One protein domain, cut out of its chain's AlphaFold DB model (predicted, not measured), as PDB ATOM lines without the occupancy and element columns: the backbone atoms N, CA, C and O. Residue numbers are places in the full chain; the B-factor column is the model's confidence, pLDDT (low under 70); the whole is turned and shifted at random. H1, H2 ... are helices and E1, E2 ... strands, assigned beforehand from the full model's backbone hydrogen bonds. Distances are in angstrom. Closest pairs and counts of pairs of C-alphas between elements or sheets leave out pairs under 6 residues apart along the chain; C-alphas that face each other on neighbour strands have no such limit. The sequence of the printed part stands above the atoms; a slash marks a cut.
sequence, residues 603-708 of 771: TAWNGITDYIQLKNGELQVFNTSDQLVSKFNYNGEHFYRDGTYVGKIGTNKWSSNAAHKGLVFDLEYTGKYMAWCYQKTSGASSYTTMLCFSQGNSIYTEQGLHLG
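What this domain is: This is residues 603 to 708 of the 771 residues of the protein "Phage minor structural protein, N-terminal domain protein" of [Ruminococcus] torques ATCC 27756 (UniProt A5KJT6). The chain goes back and forth in a single layer of nine strands, a six-strand sheet followed end to end by a three-strand sheet, with the small helix H1 at the outer edge of the first. No second layer covers the strands; the far end of the long hairpin E5 and E6 reaches out to one side of the layer, and the loop between E7 and E8 reaches out to the opposite side. The printed part has 106 residues, with one named helix and nine named strands in the order H1, E1 to E9; the class is mostly strand. Both sheets are antiparallel, in the orders E1 E2 E3 E4 E5 E6 and E7 E8 E9. The whole is loose, with a radius of gyration of the C-alphas of 17.0 A, and flat, spanning 48 by 46 by 24 A.

Where its parts are: H1, residues 603 to 606, begins with C-alpha 603 at (195.259, 274.767, 383.186). E1 is residues 612 to 615, E2 618 to 622, E3 628 to 633 and E4 636 to 641, 16.9 A long. E5, residues 644 to 654, is 26.2 A long and bends by 76 degrees at residue 651. E6, residues 657 to 667, is 21.0 A long and bends by 101 degrees at residue 660; its C-alpha 657 is at (205.840, 241.281, 409.757). E7 is residues 673 to 678, 15.6 A; E8 is 688 to 694, 14.2 A; E9, 704 to 707, ends with C-alpha 707 at (218.771, 233.800, 382.533).

How they stand to each other: E1 to E6 form a meander, each strand the antiparallel neighbour of the one before, and the sheet is twisted. H1 only grazes this sheet; the closest C-alphas of H1 and E1, those of Asn 606 and Gln 613, are 6.1 A apart. H1 is too short for an O i to N i+4 pair, and its one O i to N i+3 pair is not within range. Within hydrogen-bond range are N 613 and O 620 of the hairpin E1 and E2, 2.9 A; N 621 and O 630 of E2 and E3, 2.8 A; N 638 and O 631 of E3 and E4, 2.8 A; and N 637 and O 649 of E4 and E5, 2.9 A. In the hairpin E5 and E6, at 160 degrees, N 648 and O 666 are 2.9 A apart, and N 654 and O 660 are 2.9 A apart. The closest C-alphas of E6 and E7, those of Leu 667 and Met 674, are 7.2 A apart. E7, E8 and E9 form a second meander, twisted, with C-alphas up to 4.1 A off its best plane; N 676 and O 691 are 2.8 A apart, and N 692 and O 706 are 2.9 A apart. E6 is apart from E8 and E9.

The domain as a whole: The two C-alphas farthest apart, those of Ala 604 and Glu 702, are 48.9 A apart. The printed part has no cut and no long link; E7 to E8 and E8 to E9 are short links, and the others are tight. Mean pLDDT of the printed part is 87.8; residues 603 to 610 are under 70.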
ATOM      1  N   THR A 603     195.058 274.077 384.476       50.16
ATOM      2  CA  THR A 603     195.259 274.767 383.186       50.16
ATOM      3  C   THR A 603     196.713 275.110 382.865       50.16
ATOM      4  O   THR A 603     197.065 275.164 381.690       50.16
ATOM      5  N   ALA A 604     197.587 275.304 383.858       48.66
ATOM      6  CA  ALA A 604     198.959 275.753 383.596       48.66
ATOM      7  C   ALA A 604     199.852 274.666 382.968       48.66
ATOM      8  O   ALA A 604     200.737 274.995 382.187       48.66
ATOM      9  N   TRP A 605     199.644 273.385 383.300       48.84
ATOM     10  CA  TRP A 605     200.372 272.267 382.674       48.84
ATOM     11  C   TRP A 605     199.536 271.580 381.595       48.84
ATOM     12  O   TRP A 605     200.072 271.310 380.523       48.84
ATOM     13  N   ASN A 606     198.223 271.410 381.801       48.03
ATOM     14  CA  ASN A 606     197.375 270.775 380.787       48.03
ATOM     15  C   ASN A 606     197.158 271.673 379.556       48.03
ATOM     16  O   ASN A 606     196.918 271.157 378.477       48.03
ATOM     17  N   GLY A 607     197.282 273.003 379.674       45.72
ATOM     18  CA  GLY A 607     197.260 273.911 378.516       45.72
ATOM     19  C   GLY A 607     198.573 273.945 377.722       45.72
ATOM     20  O   GLY A 607     198.605 274.456 376.604       45.72
ATOM     21  N   ILE A 608     199.663 273.415 378.295       47.19
ATOM     22  CA  ILE A 608     200.971 273.289 377.635       47.19
ATOM     23  C   ILE A 608     201.148 271.867 377.078       47.19
ATOM     24  O   ILE A 608     201.736 271.710 376.008       47.19
ATOM     25  N   THR A 609     200.629 270.838 377.764       52.22
ATOM     26  CA  THR A 609     200.650 269.437 377.318       52.22
ATOM     27  C   THR A 609     199.423 268.658 377.820       52.22
ATOM     28  O   THR A 609     199.253 268.526 379.029       52.22
ATOM     29  N   ASP A 610     198.653 268.019 376.934       59.19
ATOM     30  CA  ASP A 610     197.563 267.097 377.329       59.19
ATOM     31  C   ASP A 610     198.078 265.808 378.008       59.19
ATOM     32  O   ASP A 610     197.338 265.079 378.674       59.19
ATOM     33  N   TYR A 611     199.383 265.549 377.876       72.50
ATOM     34  CA  TYR A 611     200.039 264.306 378.269       72.50
ATOM     35  C   TYR A 611     200.511 264.241 379.719       72.50
ATOM     36  O   TYR A 611     200.916 263.166 380.154       72.50
ATOM     37  N   ILE A 612     200.491 265.339 380.477       78.00
ATOM     38  CA  ILE A 612     200.840 265.336 381.904       78.00
ATOM     39  C   ILE A 612     199.729 266.035 382.674       78.00
ATOM     40  O   ILE A 612     199.498 267.221 382.475       78.00
ATOM     41  N   GLN A 613     199.074 265.310 383.579       77.00
ATOM     42  CA  GLN A 613     197.948 265.812 384.363       77.00
ATOM     43  C   GLN A 613     198.221 265.667 385.862       77.00
ATOM     44  O   GLN A 613     198.672 264.621 386.326       77.00
ATOM     45  N   LEU A 614     197.906 266.700 386.645       75.12
ATOM     46  CA  LEU A 614     197.849 266.627 388.109       75.12
ATOM     47  C   LEU A 614     196.383 266.507 388.533       75.12
ATOM     48  O   LEU A 614     195.626 267.471 388.442       75.12
ATOM     49  N   LYS A 615     195.957 265.321 388.977       74.12
ATOM     50  CA  LYS A 615     194.557 265.062 389.352       74.12
ATOM     51  C   LYS A 615     194.483 264.113 390.539       74.12
ATOM     52  O   LYS A 615     195.242 263.156 390.620       74.12
ATOM     53  N   ASN A 616     193.550 264.363 391.460       76.50
ATOM     54  CA  ASN A 616     193.272 263.492 392.613       76.50
ATOM     55  C   ASN A 616     194.506 263.168 393.488       76.50
ATOM     56  O   ASN A 616     194.584 262.090 394.072       76.50
ATOM     57  N   GLY A 617     195.477 264.086 393.576       77.19
ATOM     58  CA  GLY A 617     196.725 263.867 394.321       77.19
ATOM     59  C   GLY A 617     197.748 262.973 393.607       77.19
ATOM     60  O   GLY A 617     198.676 262.485 394.249       77.19
ATOM     61  N   GLU A 618     197.585 262.748 392.301       87.81
ATOM     62  CA  GLU A 618     198.488 261.961 391.461       87.81
ATOM     63  C   GLU A 618     199.055 262.818 390.317       87.81
ATOM     64  O   GLU A 618     198.353 263.670 389.765       87.81
ATOM     65  N   LEU A 619     200.307 262.557 389.932       88.19
ATOM     66  CA  LEU A 619     200.895 263.008 388.667       88.19
ATOM     67  C   LEU A 619     200.701 261.901 387.634       88.19
ATOM     68  O   LEU A 619     201.251 260.820 387.803       88.19
ATOM     69  N   GLN A 620     199.921 262.152 386.592       88.94
ATOM     70  CA  GLN A 620     199.529 261.186 385.569       88.94
ATOM     71  C   GLN A 620     200.178 261.546 384.230       88.94
ATOM     72  O   GLN A 620     200.222 262.717 383.867       88.94
ATOM     73  N   VAL A 621     200.671 260.544 383.501       89.44
ATOM     74  CA  VAL A 621     201.318 260.692 382.192       89.44
ATOM     75  C   VAL A 621     200.568 259.860 381.158       89.44
ATOM     76  O   VAL A 621     200.343 258.667 381.380       89.44
ATOM     77  N   PHE A 622     200.223 260.464 380.024       86.56
ATOM     78  CA  PHE A 622     199.487 259.857 378.917       86.56
ATOM     79  C   PHE A 622     200.355 259.760 377.653       86.56
ATOM     80  O   PHE A 622     201.328 260.496 377.493       86.56
ATOM     81  N   ASN A 623     200.024 258.831 376.754       85.25
ATOM     82  CA  ASN A 623     200.600 258.774 375.407       85.25
ATOM     83  C   ASN A 623     199.797 259.628 374.410       85.25
ATOM     84  O   ASN A 623     198.731 260.133 374.743       85.25
ATOM     85  N   THR A 624     200.270 259.715 373.161       79.88
ATOM     86  CA  THR A 624     199.630 260.448 372.043       79.88
ATOM     87  C   THR A 624     198.234 259.964 371.648       79.88
ATOM     88  O   THR A 624     197.622 260.539 370.757       79.88
ATOM     89  N   SER A 625     197.753 258.886 372.263       81.75
ATOM     90  CA  SER A 625     196.431 258.303 372.034       81.75
ATOM     91  C   SER A 625     195.539 258.421 373.279       81.75
ATOM     92  O   SER A 625     194.618 257.624 373.437       81.75
ATOM     93  N   ASP A 626     195.853 259.351 374.187       81.56
ATOM     94  CA  ASP A 626     195.146 259.619 375.449       81.56
ATOM     95  C   ASP A 626     195.040 258.421 376.402       81.56
ATOM     96  O   ASP A 626     194.144 258.326 377.244       81.56
ATOM     97  N   GLN A 627     195.989 257.487 376.324       87.31
ATOM     98  CA  GLN A 627     196.056 256.365 377.255       87.31
ATOM     99  C   GLN A 627     197.044 256.665 378.372       87.31
ATOM    100  O   GLN A 627     198.190 257.033 378.114       87.31
ATOM    101  N   LEU A 628     196.620 256.443 379.617       89.81
ATOM    102  CA  LEU A 628     197.498 256.519 380.781       89.81
ATOM    103  C   LEU A 628     198.640 255.503 380.619       89.81
ATOM    104  O   LEU A 628     198.385 254.321 380.388       89.81
ATOM    105  N   VAL A 629     199.885 255.964 380.745       93.00
ATOM    106  CA  VAL A 629     201.101 255.136 380.656       93.00
ATOM    107  C   VAL A 629     201.893 255.104 381.961       93.00
ATOM    108  O   VAL A 629     202.540 254.100 382.257       93.00
ATOM    109  N   SER A 630     201.820 256.157 382.777       94.44
ATOM    110  CA  SER A 630     202.426 256.171 384.110       94.44
ATOM    111  C   SER A 630     201.645 257.066 385.066       94.44
ATOM    112  O   SER A 630     200.996 258.020 384.639       94.44
ATOM    113  N   LYS A 631     201.705 256.772 386.367       93.88
ATOM    114  CA  LYS A 631     201.316 257.735 387.400       93.88
ATOM    115  C   LYS A 631     202.185 257.645 388.647       93.88
ATOM    116  O   LYS A 631     202.604 256.561 389.042       93.88
ATOM    117  N   PHE A 632     202.380 258.772 389.320       93.75
ATOM    118  CA  PHE A 632     203.093 258.870 390.589       93.75
ATOM    119  C   PHE A 632     202.148 259.327 391.703       93.75
ATOM    120  O   PHE A 632     201.459 260.342 391.569       93.75
ATOM    121  N   ASN A 633     202.110 258.576 392.805       92.25
ATOM    122  CA  ASN A 633     201.304 258.886 393.988       92.25
ATOM    123  C   ASN A 633     202.012 258.418 395.279       92.25
ATOM    124  O   ASN A 633     203.158 257.967 395.254       92.25
ATOM    125  N   TYR A 634     201.327 258.487 396.427       89.69
ATOM    126  CA  TYR A 634     201.904 258.103 397.726       89.69
ATOM    127  C   TYR A 634     202.347 256.623 397.826       89.69
ATOM    128  O   TYR A 634     203.110 256.275 398.728       89.69
ATOM    129  N   ASN A 635     201.881 255.751 396.923       88.50
ATOM    130  CA  ASN A 635     202.195 254.319 396.877       88.50
ATOM    131  C   ASN A 635     203.353 253.956 395.926       88.50
ATOM    132  O   ASN A 635     203.718 252.770 395.878       88.50
ATOM    133  N   GLY A 636     203.919 254.930 395.204       94.12
ATOM    134  CA  GLY A 636     205.041 254.758 394.277       94.12
ATOM    135  C   GLY A 636     204.730 255.188 392.839       94.12
ATOM    136  O   GLY A 636     203.795 255.950 392.582       94.12
ATOM    137  N   GLU A 637     205.538 254.683 391.908       97.00
ATOM    138  CA  GLU A 637     205.371 254.871 390.467       97.00
ATOM    139  C   GLU A 637     204.649 253.665 389.864       97.00
ATOM    140  O   GLU A 637     205.076 252.522 390.019       97.00
ATOM    141  N   HIS A 638     203.538 253.927 389.192       95.69
ATOM    142  CA  HIS A 638     202.633 252.950 388.609       95.69
ATOM    143  C   HIS A 638     202.762 252.966 387.088       95.69
ATOM    144  O   HIS A 638     202.693 254.032 386.486       95.69
ATOM    145  N   PHE A 639     202.855 251.793 386.467       95.56
ATOM    146  CA  PHE A 639     203.085 251.647 385.032       95.56
ATOM    147  C   PHE A 639     201.890 251.011 384.332       95.56
ATOM    148  O   PHE A 639     201.305 250.032 384.811       95.56
ATOM    149  N   TYR A 640     201.566 251.548 383.161       94.12
ATOM    150  CA  TYR A 640     200.502 251.078 382.292       94.12
ATOM    151  C   TYR A 640     201.049 250.856 380.883       94.12
ATOM    152  O   TYR A 640     201.943 251.564 380.416       94.12
ATOM    153  N   ARG A 641     200.493 249.873 380.181       90.75
ATOM    154  CA  ARG A 641     200.801 249.613 378.777       90.75
ATOM    155  C   ARG A 641     199.521 249.249 378.047       90.75
ATOM    156  O   ARG A 641     198.790 248.375 378.503       90.75
ATOM    157  N   ASP A 642     199.250 249.944 376.946       88.38
ATOM    158  CA  ASP A 642     198.086 249.712 376.083       88.38
ATOM    159  C   ASP A 642     196.763 249.686 376.886       88.38
ATOM    160  O   ASP A 642     195.931 248.792 376.753       88.38
ATOM    161  N   GLY A 643     196.612 250.646 377.810       87.00
ATOM    162  CA  GLY A 643     195.451 250.778 378.704       87.00
ATOM    163  C   GLY A 643     195.398 249.790 379.878       87.00
ATOM    164  O   GLY A 643     194.508 249.890 380.719       87.00
ATOM    165  N   THR A 644     196.348 248.859 379.983       90.94
ATOM    166  CA  THR A 644     196.389 247.845 381.046       90.94
ATOM    167  C   THR A 644     197.382 248.233 382.135       90.94
ATOM    168  O   THR A 644     198.519 248.594 381.842       90.94
ATOM    169  N   TYR A 645     196.978 248.120 383.402       94.44
ATOM    170  CA  TYR A 645     197.888 248.287 384.537       94.44
ATOM    171  C   TYR A 645     198.864 247.105 384.612       94.44
ATOM    172  O   TYR A 645     198.438 245.948 384.655       94.44
ATOM    173  N   VAL A 646     200.165 247.398 384.585       95.31
ATOM    174  CA  VAL A 646     201.237 246.389 384.539       95.31
ATOM    175  C   VAL A 646     201.805 246.122 385.929       95.31
ATOM    176  O   VAL A 646     202.130 244.980 386.251       95.31
ATOM    177  N   GLY A 647     201.928 247.155 386.759       95.12
ATOM    178  CA  GLY A 647     202.554 247.038 388.070       95.12
ATOM    179  C   GLY A 647     203.089 248.365 388.587       95.12
ATOM    180  O   GLY A 647     202.801 249.424 388.026       95.12
ATOM    181  N   LYS A 648     203.880 248.312 389.659       95.81
ATOM    182  CA  LYS A 648     204.484 249.503 390.263       95.81
ATOM    183  C   LYS A 648     205.883 249.256 390.816       95.81
ATOM    184  O   LYS A 648     206.234 248.140 391.187       95.81
ATOM    185  N   ILE A 649     206.642 250.336 390.950       96.12
ATOM    186  CA  ILE A 649     207.860 250.392 391.755       96.12
ATOM    187  C   ILE A 649     207.568 251.296 392.946       96.12
ATOM    188  O   ILE A 649     207.141 252.441 392.792       96.12
ATOM    189  N   GLY A 650     207.763 250.784 394.157       94.81
ATOM    190  CA  GLY A 650     207.411 251.539 395.351       94.81
ATOM    191  C   GLY A 650     207.886 250.900 396.641       94.81
ATOM    192  O   GLY A 650     208.823 250.103 396.665       94.81
ATOM    193  N   THR A 651     207.227 251.271 397.735       93.06
ATOM    194  CA  THR A 651     207.497 250.695 399.052       93.06
ATOM    195  C   THR A 651     206.404 249.714 399.448       93.06
ATOM    196  O   THR A 651     205.232 249.877 399.095       93.06
ATOM    197  N   ASN A 652     206.794 248.683 400.194       91.06
ATOM    198  CA  ASN A 652     205.863 247.730 400.783       91.06
ATOM    199  C   ASN A 652     206.365 247.258 402.155       91.06
ATOM    200  O   ASN A 652     207.486 247.560 402.575       91.06
ATOM    201  N   LYS A 653     205.511 246.522 402.861       92.81
ATOM    202  CA  LYS A 653     205.810 245.839 404.117       92.81
ATOM    203  C   LYS A 653     205.724 244.329 403.914       92.81
ATOM    204  O   LYS A 653     204.877 243.848 403.164       92.81
ATOM    205  N   TRP A 654     206.575 243.575 404.597       91.38
ATOM    206  CA  TRP A 654     206.501 242.119 404.548       91.38
ATOM    207  C   TRP A 654     205.196 241.632 405.192       91.38
ATOM    208  O   TRP A 654     204.844 242.058 406.293       91.38
ATOM    209  N   SER A 655     204.470 240.739 404.516       90.81
ATOM    210  CA  SER A 655     203.127 240.301 404.930       90.81
ATOM    211  C   SER A 655     203.100 239.662 406.322       90.81
ATOM    212  O   SER A 655     202.169 239.908 407.086       90.81
ATOM    213  N   SER A 656     204.140 238.903 406.676       93.94
ATOM    214  CA  SER A 656     204.260 238.243 407.981       93.94
ATOM    215  C   SER A 656     204.757 239.166 409.099       93.94
ATOM    216  O   SER A 656     204.599 238.833 410.272       93.94
ATOM    217  N   ASN A 657     205.373 240.308 408.771       93.00
ATOM    218  CA  ASN A 657     205.840 241.281 409.757       93.00
ATOM    219  C   ASN A 657     205.890 242.697 409.164       93.00
ATOM    220  O   ASN A 657     206.826 243.069 408.454       93.00
ATOM    221  N   ALA A 658     204.913 243.518 409.550       91.38
ATOM    222  CA  ALA A 658     204.760 244.888 409.071       91.38
ATOM    223  C   ALA A 658     205.918 245.837 409.448       91.38
ATOM    224  O   ALA A 658     206.021 246.919 408.864       91.38
ATOM    225  N   ALA A 659     206.781 245.463 410.401       93.94
ATOM    226  CA  ALA A 659     207.969 246.243 410.745       93.94
ATOM    227  C   ALA A 659     209.047 246.182 409.649       93.94
ATOM    228  O   ALA A 659     209.847 247.107 409.525       93.94
ATOM    229  N   HIS A 660     209.063 245.120 408.838       93.38
ATOM    230  CA  HIS A 660     210.015 244.975 407.741       93.38
ATOM    231  C   HIS A 660     209.479 245.709 406.509       93.38
ATOM    232  O   HIS A 660     208.522 245.258 405.880       93.38
ATOM    233  N   LYS A 661     210.092 246.848 406.179       92.44
ATOM    234  CA  LYS A 661     209.754 247.692 405.024       92.44
ATOM    235  C   LYS A 661     210.808 247.513 403.935       92.44
ATOM    236  O   LYS A 661     211.988 247.398 404.256       92.44
ATOM    237  N   GLY A 662     210.399 247.507 402.670       91.25
ATOM    238  CA  GLY A 662     211.306 247.308 401.540       91.25
ATOM    239  C   GLY A 662     210.910 248.105 400.305       91.25
ATOM    240  O   GLY A 662     209.766 248.544 400.180       91.25
ATOM    241  N   LEU A 663     211.879 248.275 399.404       93.06
ATOM    242  CA  LEU A 663     211.657 248.714 398.029       93.06
ATOM    243  C   LEU A 663     211.294 247.489 397.194       93.06
ATOM    244  O   LEU A 663     211.992 246.475 397.259       93.06
ATOM    245  N   VAL A 664     210.197 247.570 396.449       92.81
ATOM    246  CA  VAL A 664     209.649 246.437 395.701       92.81
ATOM    247  C   VAL A 664     209.317 246.819 394.267       92.81
ATOM    248  O   VAL A 664     208.943 247.958 393.977       92.81
ATOM    249  N   PHE A 665     209.447 245.826 393.393       93.94
ATOM    250  CA  PHE A 665     208.974 245.836 392.017       93.94
ATOM    251  C   PHE A 665     207.773 244.888 391.976       93.94
ATOM    252  O   PHE A 665     207.945 243.668 391.983       93.94
ATOM    253  N   ASP A 666     206.568 245.447 392.023       93.88
ATOM    254  CA  ASP A 666     205.324 244.684 392.053       93.88
ATOM    255  C   ASP A 666     204.817 244.498 390.616       93.88
ATOM    256  O   ASP A 666     204.490 245.475 389.940       93.88
ATOM    257  N   LEU A 667     204.723 243.247 390.159       94.31
ATOM    258  CA  LEU A 667     204.059 242.882 388.905       94.31
ATOM    259  C   LEU A 667     202.599 242.519 389.190       94.31
ATOM    260  O   LEU A 667     202.333 241.658 390.028       94.31
ATOM    261  N   GLU A 668     201.662 243.149 388.483       94.38
ATOM    262  CA  GLU A 668     200.235 242.838 388.599       94.38
ATOM    263  C   GLU A 668     199.916 241.453 388.009       94.38
ATOM    264  O   GLU A 668     200.636 240.964 387.138       94.38
ATOM    265  N   TYR A 669     198.816 240.814 388.424       89.50
ATOM    266  CA  TYR A 669     198.436 239.489 387.897       89.50
ATOM    267  C   TYR A 669     198.183 239.486 386.373       89.50
ATOM    268  O   TYR A 669     198.320 238.451 385.714       89.50
ATOM    269  N   THR A 670     197.805 240.636 385.809       89.00
ATOM    270  CA  THR A 670     197.668 240.877 384.363       89.00
ATOM    271  C   THR A 670     199.023 241.006 383.665       89.00
ATOM    272  O   THR A 670     199.131 240.714 382.470       89.00
ATOM    273  N   GLY A 671     200.057 241.406 384.406       89.62
ATOM    274  CA  GLY A 671     201.432 241.519 383.954       89.62
ATOM    275  C   GLY A 671     202.027 240.158 383.591       89.62
ATOM    276  O   GLY A 671     201.834 239.148 384.270       89.62
ATOM    277  N   LYS A 672     202.752 240.116 382.473       91.94
ATOM    278  CA  LYS A 672     203.229 238.863 381.877       91.94
ATOM    279  C   LYS A 672     204.682 238.526 382.208       91.94
ATOM    280  O   LYS A 672     205.027 237.348 382.278       91.94
ATOM    281  N   TYR A 673     205.513 239.534 382.451       94.06
ATOM    282  CA  TYR A 673     206.922 239.358 382.785       94.06
ATOM    283  C   TYR A 673     207.502 240.604 383.469       94.06
ATOM    284  O   TYR A 673     206.940 241.693 383.372       94.06
ATOM    285  N   MET A 674     208.656 240.441 384.116       94.69
ATOM    286  CA  MET A 674     209.566 241.519 384.524       94.69
ATOM    287  C   MET A 674     210.969 241.156 384.064       94.69
ATOM    288  O   MET A 674     211.420 240.045 384.338       94.69
ATOM    289  N   ALA A 675     211.671 242.070 383.395       94.19
ATOM    290  CA  ALA A 675     212.981 241.762 382.839       94.19
ATOM    291  C   ALA A 675     213.985 242.910 382.971       94.19
ATOM    292  O   ALA A 675     213.636 244.084 382.859       94.19
ATOM    293  N   TRP A 676     215.250 242.542 383.150       95.00
ATOM    294  CA  TRP A 676     216.402 243.395 382.889       95.00
ATOM    295  C   TRP A 676     216.940 243.058 381.507       95.00
ATOM    296  O   TRP A 676     217.309 241.912 381.246       95.00
ATOM    297  N   CYS A 677     216.980 244.052 380.626       94.75
ATOM    298  CA  CYS A 677     217.337 243.876 379.223       94.75
ATOM    299  C   CYS A 677     218.406 244.887 378.793       94.75
ATOM    300  O   CYS A 677     218.554 245.940 379.409       94.75
ATOM    301  N   TYR A 678     219.132 244.590 377.715       93.19
ATOM    302  CA  TYR A 678     220.154 245.477 377.152       93.19
ATOM    303  C   TYR A 678     220.057 245.556 375.625       93.19
ATOM    304  O   TYR A 678     219.602 244.623 374.964       93.19
ATOM    305  N   GLN A 679     220.498 246.676 375.054       95.00
ATOM    306  CA  GLN A 679     220.586 246.845 373.606       95.00
ATOM    307  C   GLN A 679     221.905 246.232 373.116       95.00
ATOM    308  O   GLN A 679     222.984 246.708 373.464       95.00
ATOM    309  N   LYS A 680     221.835 245.149 372.336       91.25
ATOM    310  CA  LYS A 680     223.030 244.358 371.978       91.25
ATOM    311  C   LYS A 680     223.994 245.090 371.037       91.25
ATOM    312  O   LYS A 680     225.195 244.847 371.087       91.25
ATOM    313  N   THR A 681     223.473 245.964 370.182       93.06
ATOM    314  CA  THR A 681     224.241 246.773 369.227       93.06
ATOM    315  C   THR A 681     223.626 248.163 369.114       93.06
ATOM    316  O   THR A 681     222.411 248.308 369.246       93.06
ATOM    317  N   SER A 682     224.439 249.180 368.815       90.12
ATOM    318  CA  SER A 682     223.932 250.524 368.504       90.12
ATOM    319  C   SER A 682     222.915 250.449 367.357       90.12
ATOM    320  O   SER A 682     223.199 249.846 366.322       90.12
ATOM    321  N   GLY A 683     221.715 250.994 367.562       87.81
ATOM    322  CA  GLY A 683     220.635 250.985 366.568       87.81
ATOM    323  C   GLY A 683     219.781 249.711 366.509       87.81
ATOM    324  O   GLY A 683     218.915 249.621 365.642       87.81
ATOM    325  N   ALA A 684     219.968 248.731 367.405       89.62
ATOM    326  CA  ALA A 684     219.036 247.601 367.494       89.62
ATOM    327  C   ALA A 684     217.630 248.092 367.887       89.62
ATOM    328  O   ALA A 684     217.486 248.862 368.837       89.62
ATOM    329  N   SER A 685     216.599 247.620 367.185       91.12
ATOM    330  CA  SER A 685     215.193 247.986 367.424       91.12
ATOM    331  C   SER A 685     214.547 247.246 368.603       91.12
ATOM    332  O   SER A 685     213.381 247.478 368.913       91.12
ATOM    333  N   SER A 686     215.285 246.353 369.267       91.50
ATOM    334  CA  SER A 686     214.821 245.575 370.412       91.50
ATOM    335  C   SER A 686     215.914 245.406 371.467       91.50
ATOM    336  O   SER A 686     217.110 245.562 371.202       91.50
ATOM    337  N   TYR A 687     215.478 245.083 372.683       92.38
ATOM    338  CA  TYR A 687     216.347 244.795 373.818       92.38
ATOM    339  C   TYR A 687     216.379 243.287 374.082       92.38
ATOM    340  O   TYR A 687     215.353 242.613 374.019       92.38
ATOM    341  N   THR A 688     217.558 242.767 374.412       92.56
ATOM    342  CA  THR A 688     217.790 241.357 374.750       92.56
ATOM    343  C   THR A 688     217.689 241.160 376.259       92.56
ATOM    344  O   THR A 688     218.295 241.917 377.015       92.56
ATOM    345  N   THR A 689     216.962 240.138 376.711       93.44
ATOM    346  CA  THR A 689     216.816 239.791 378.135       93.44
ATOM    347  C   THR A 689     218.128 239.282 378.736       93.44
ATOM    348  O   THR A 689     218.748 238.384 378.174       93.44
ATOM    349  N   MET A 690     218.517 239.800 379.901       94.62
ATOM    350  CA  MET A 690     219.615 239.282 380.734       94.62
ATOM    351  C   MET A 690     219.067 238.438 381.885       94.62
ATOM    352  O   MET A 690     219.500 237.309 382.101       94.62
ATOM    353  N   LEU A 691     218.061 238.969 382.582       95.19
ATOM    354  CA  LEU A 691     217.329 238.288 383.644       95.19
ATOM    355  C   LEU A 691     215.843 238.580 383.472       95.19
ATOM    356  O   LEU A 691     215.474 239.740 383.306       95.19
ATOM    357  N   CYS A 692     214.994 237.561 383.519       95.12
ATOM    358  CA  CYS A 692     213.563 237.730 383.305       95.12
ATOM    359  C   CYS A 692     212.749 236.808 384.209       95.12
ATOM    360  O   CYS A 692     212.859 235.591 384.104       95.12
ATOM    361  N   PHE A 693     211.873 237.362 385.043       96.19
ATOM    362  CA  PHE A 693     210.743 236.594 385.551       96.19
ATOM    363  C   PHE A 693     209.661 236.543 384.469       96.19
ATOM    364  O   PHE A 693     209.182 237.591 384.042       96.19
ATOM    365  N   SER A 694     209.262 235.348 384.037       95.44
ATOM    366  CA  SER A 694     208.165 235.142 383.084       95.44
ATOM    367  C   SER A 694     207.030 234.383 383.757       95.44
ATOM    368  O   SER A 694     207.267 233.380 384.434       95.44
ATOM    369  N   GLN A 695     205.789 234.816 383.524       93.69
ATOM    370  CA  GLN A 695     204.631 233.945 383.711       93.69
ATOM    371  C   GLN A 695     204.718 232.764 382.728       93.69
ATOM    372  O   GLN A 695     205.352 232.876 381.674       93.69
ATOM    373  N   GLY A 696     204.091 231.635 383.063       93.06
ATOM    374  CA  GLY A 696     204.046 230.482 382.160       93.06
ATOM    375  C   GLY A 696     203.317 230.826 380.859       93.06
ATOM    376  O   GLY A 696     202.321 231.553 380.881       93.06
ATOM    377  N   ASN A 697     203.812 230.305 379.736       91.62
ATOM    378  CA  ASN A 697     203.331 230.610 378.383       91.62
ATOM    379  C   ASN A 697     203.321 232.118 378.053       91.62
ATOM    380  O   ASN A 697     202.398 232.610 377.402       91.62
ATOM    381  N   SER A 698     204.322 232.861 378.534       90.62
ATOM    382  CA  SER A 698     204.542 234.261 378.158       90.62
ATOM    383  C   SER A 698     205.786 234.393 377.279       90.62
ATOM    384  O   SER A 698     205.721 234.050 376.104       90.62
ATOM    385  N   ILE A 699     206.903 234.893 377.820       88.75
ATOM    386  CA  ILE A 699     208.187 234.935 377.109       88.75
ATOM    387  C   ILE A 699     208.748 233.516 377.010       88.75
ATOM    388  O   ILE A 699     209.264 233.120 375.969       88.75
ATOM    389  N   TYR A 700     208.594 232.746 378.089       91.50
ATOM    390  CA  TYR A 700     208.976 231.342 378.168       91.50
ATOM    391  C   TYR A 700     207.757 230.469 378.482       91.50
ATOM    392  O   TYR A 700     206.761 230.935 379.050       91.50
ATOM    393  N   THR A 701     207.837 229.191 378.111       93.75
ATOM    394  CA  THR A 701     206.798 228.192 378.396       93.75
ATOM    395  C   THR A 701     206.643 228.001 379.905       93.75
ATOM    396  O   THR A 701     205.529 228.005 380.430       93.75
ATOM    397  N   GLU A 702     207.759 227.902 380.624       93.94
ATOM    398  CA  GLU A 702     207.802 227.695 382.064       93.94
ATOM    399  C   GLU A 702     207.721 229.018 382.837       93.94
ATOM    400  O   GLU A 702     208.414 229.994 382.539       93.94
ATOM    401  N   GLN A 703     206.914 229.027 383.901       95.25
ATOM    402  CA  GLN A 703     206.923 230.119 384.867       95.25
ATOM    403  C   GLN A 703     208.214 230.072 385.692       95.25
ATOM    404  O   GLN A 703     208.568 229.021 386.230       95.25
ATOM    405  N   GLY A 704     208.885 231.210 385.854       94.75
ATOM    406  CA  GLY A 704     210.066 231.293 386.709       94.75
ATOM    407  C   GLY A 704     211.022 232.409 386.326       94.75
ATOM    408  O   GLY A 704     210.715 233.253 385.485       94.75
ATOM    409  N   LEU A 705     212.180 232.408 386.986       95.38
ATOM    410  CA  LEU A 705     213.296 233.292 386.679       95.38
ATOM    411  C   LEU A 705     214.192 232.630 385.627       95.38
ATOM    412  O   LEU A 705     214.700 231.532 385.844       95.38
ATOM    413  N   HIS A 706     214.391 233.318 384.514       94.62
ATOM    414  CA  HIS A 706     215.153 232.862 383.359       94.62
ATOM    415  C   HIS A 706     216.377 233.751 383.158       94.62
ATOM    416  O   HIS A 706     216.290 234.977 383.264       94.62
ATOM    417  N   LEU A 707     217.516 233.127 382.859       93.94
ATOM    418  CA  LEU A 707     218.771 233.800 382.533       93.94
ATOM    419  C   LEU A 707     218.946 233.821 381.013       93.94
ATOM    420  O   LEU A 707     218.915 232.775 380.371       93.94
ATOM    421  N   GLY A 708     219.130 235.011 380.443       91.44
ATOM    422  CA  GLY A 708     219.418 235.202 379.017       91.44
ATOM    423  C   GLY A 708     220.904 235.424 378.711       91.44
ATOM    424  O   GLY A 708     221.280 235.587 377.552       91.44
TER     425      GLY A 708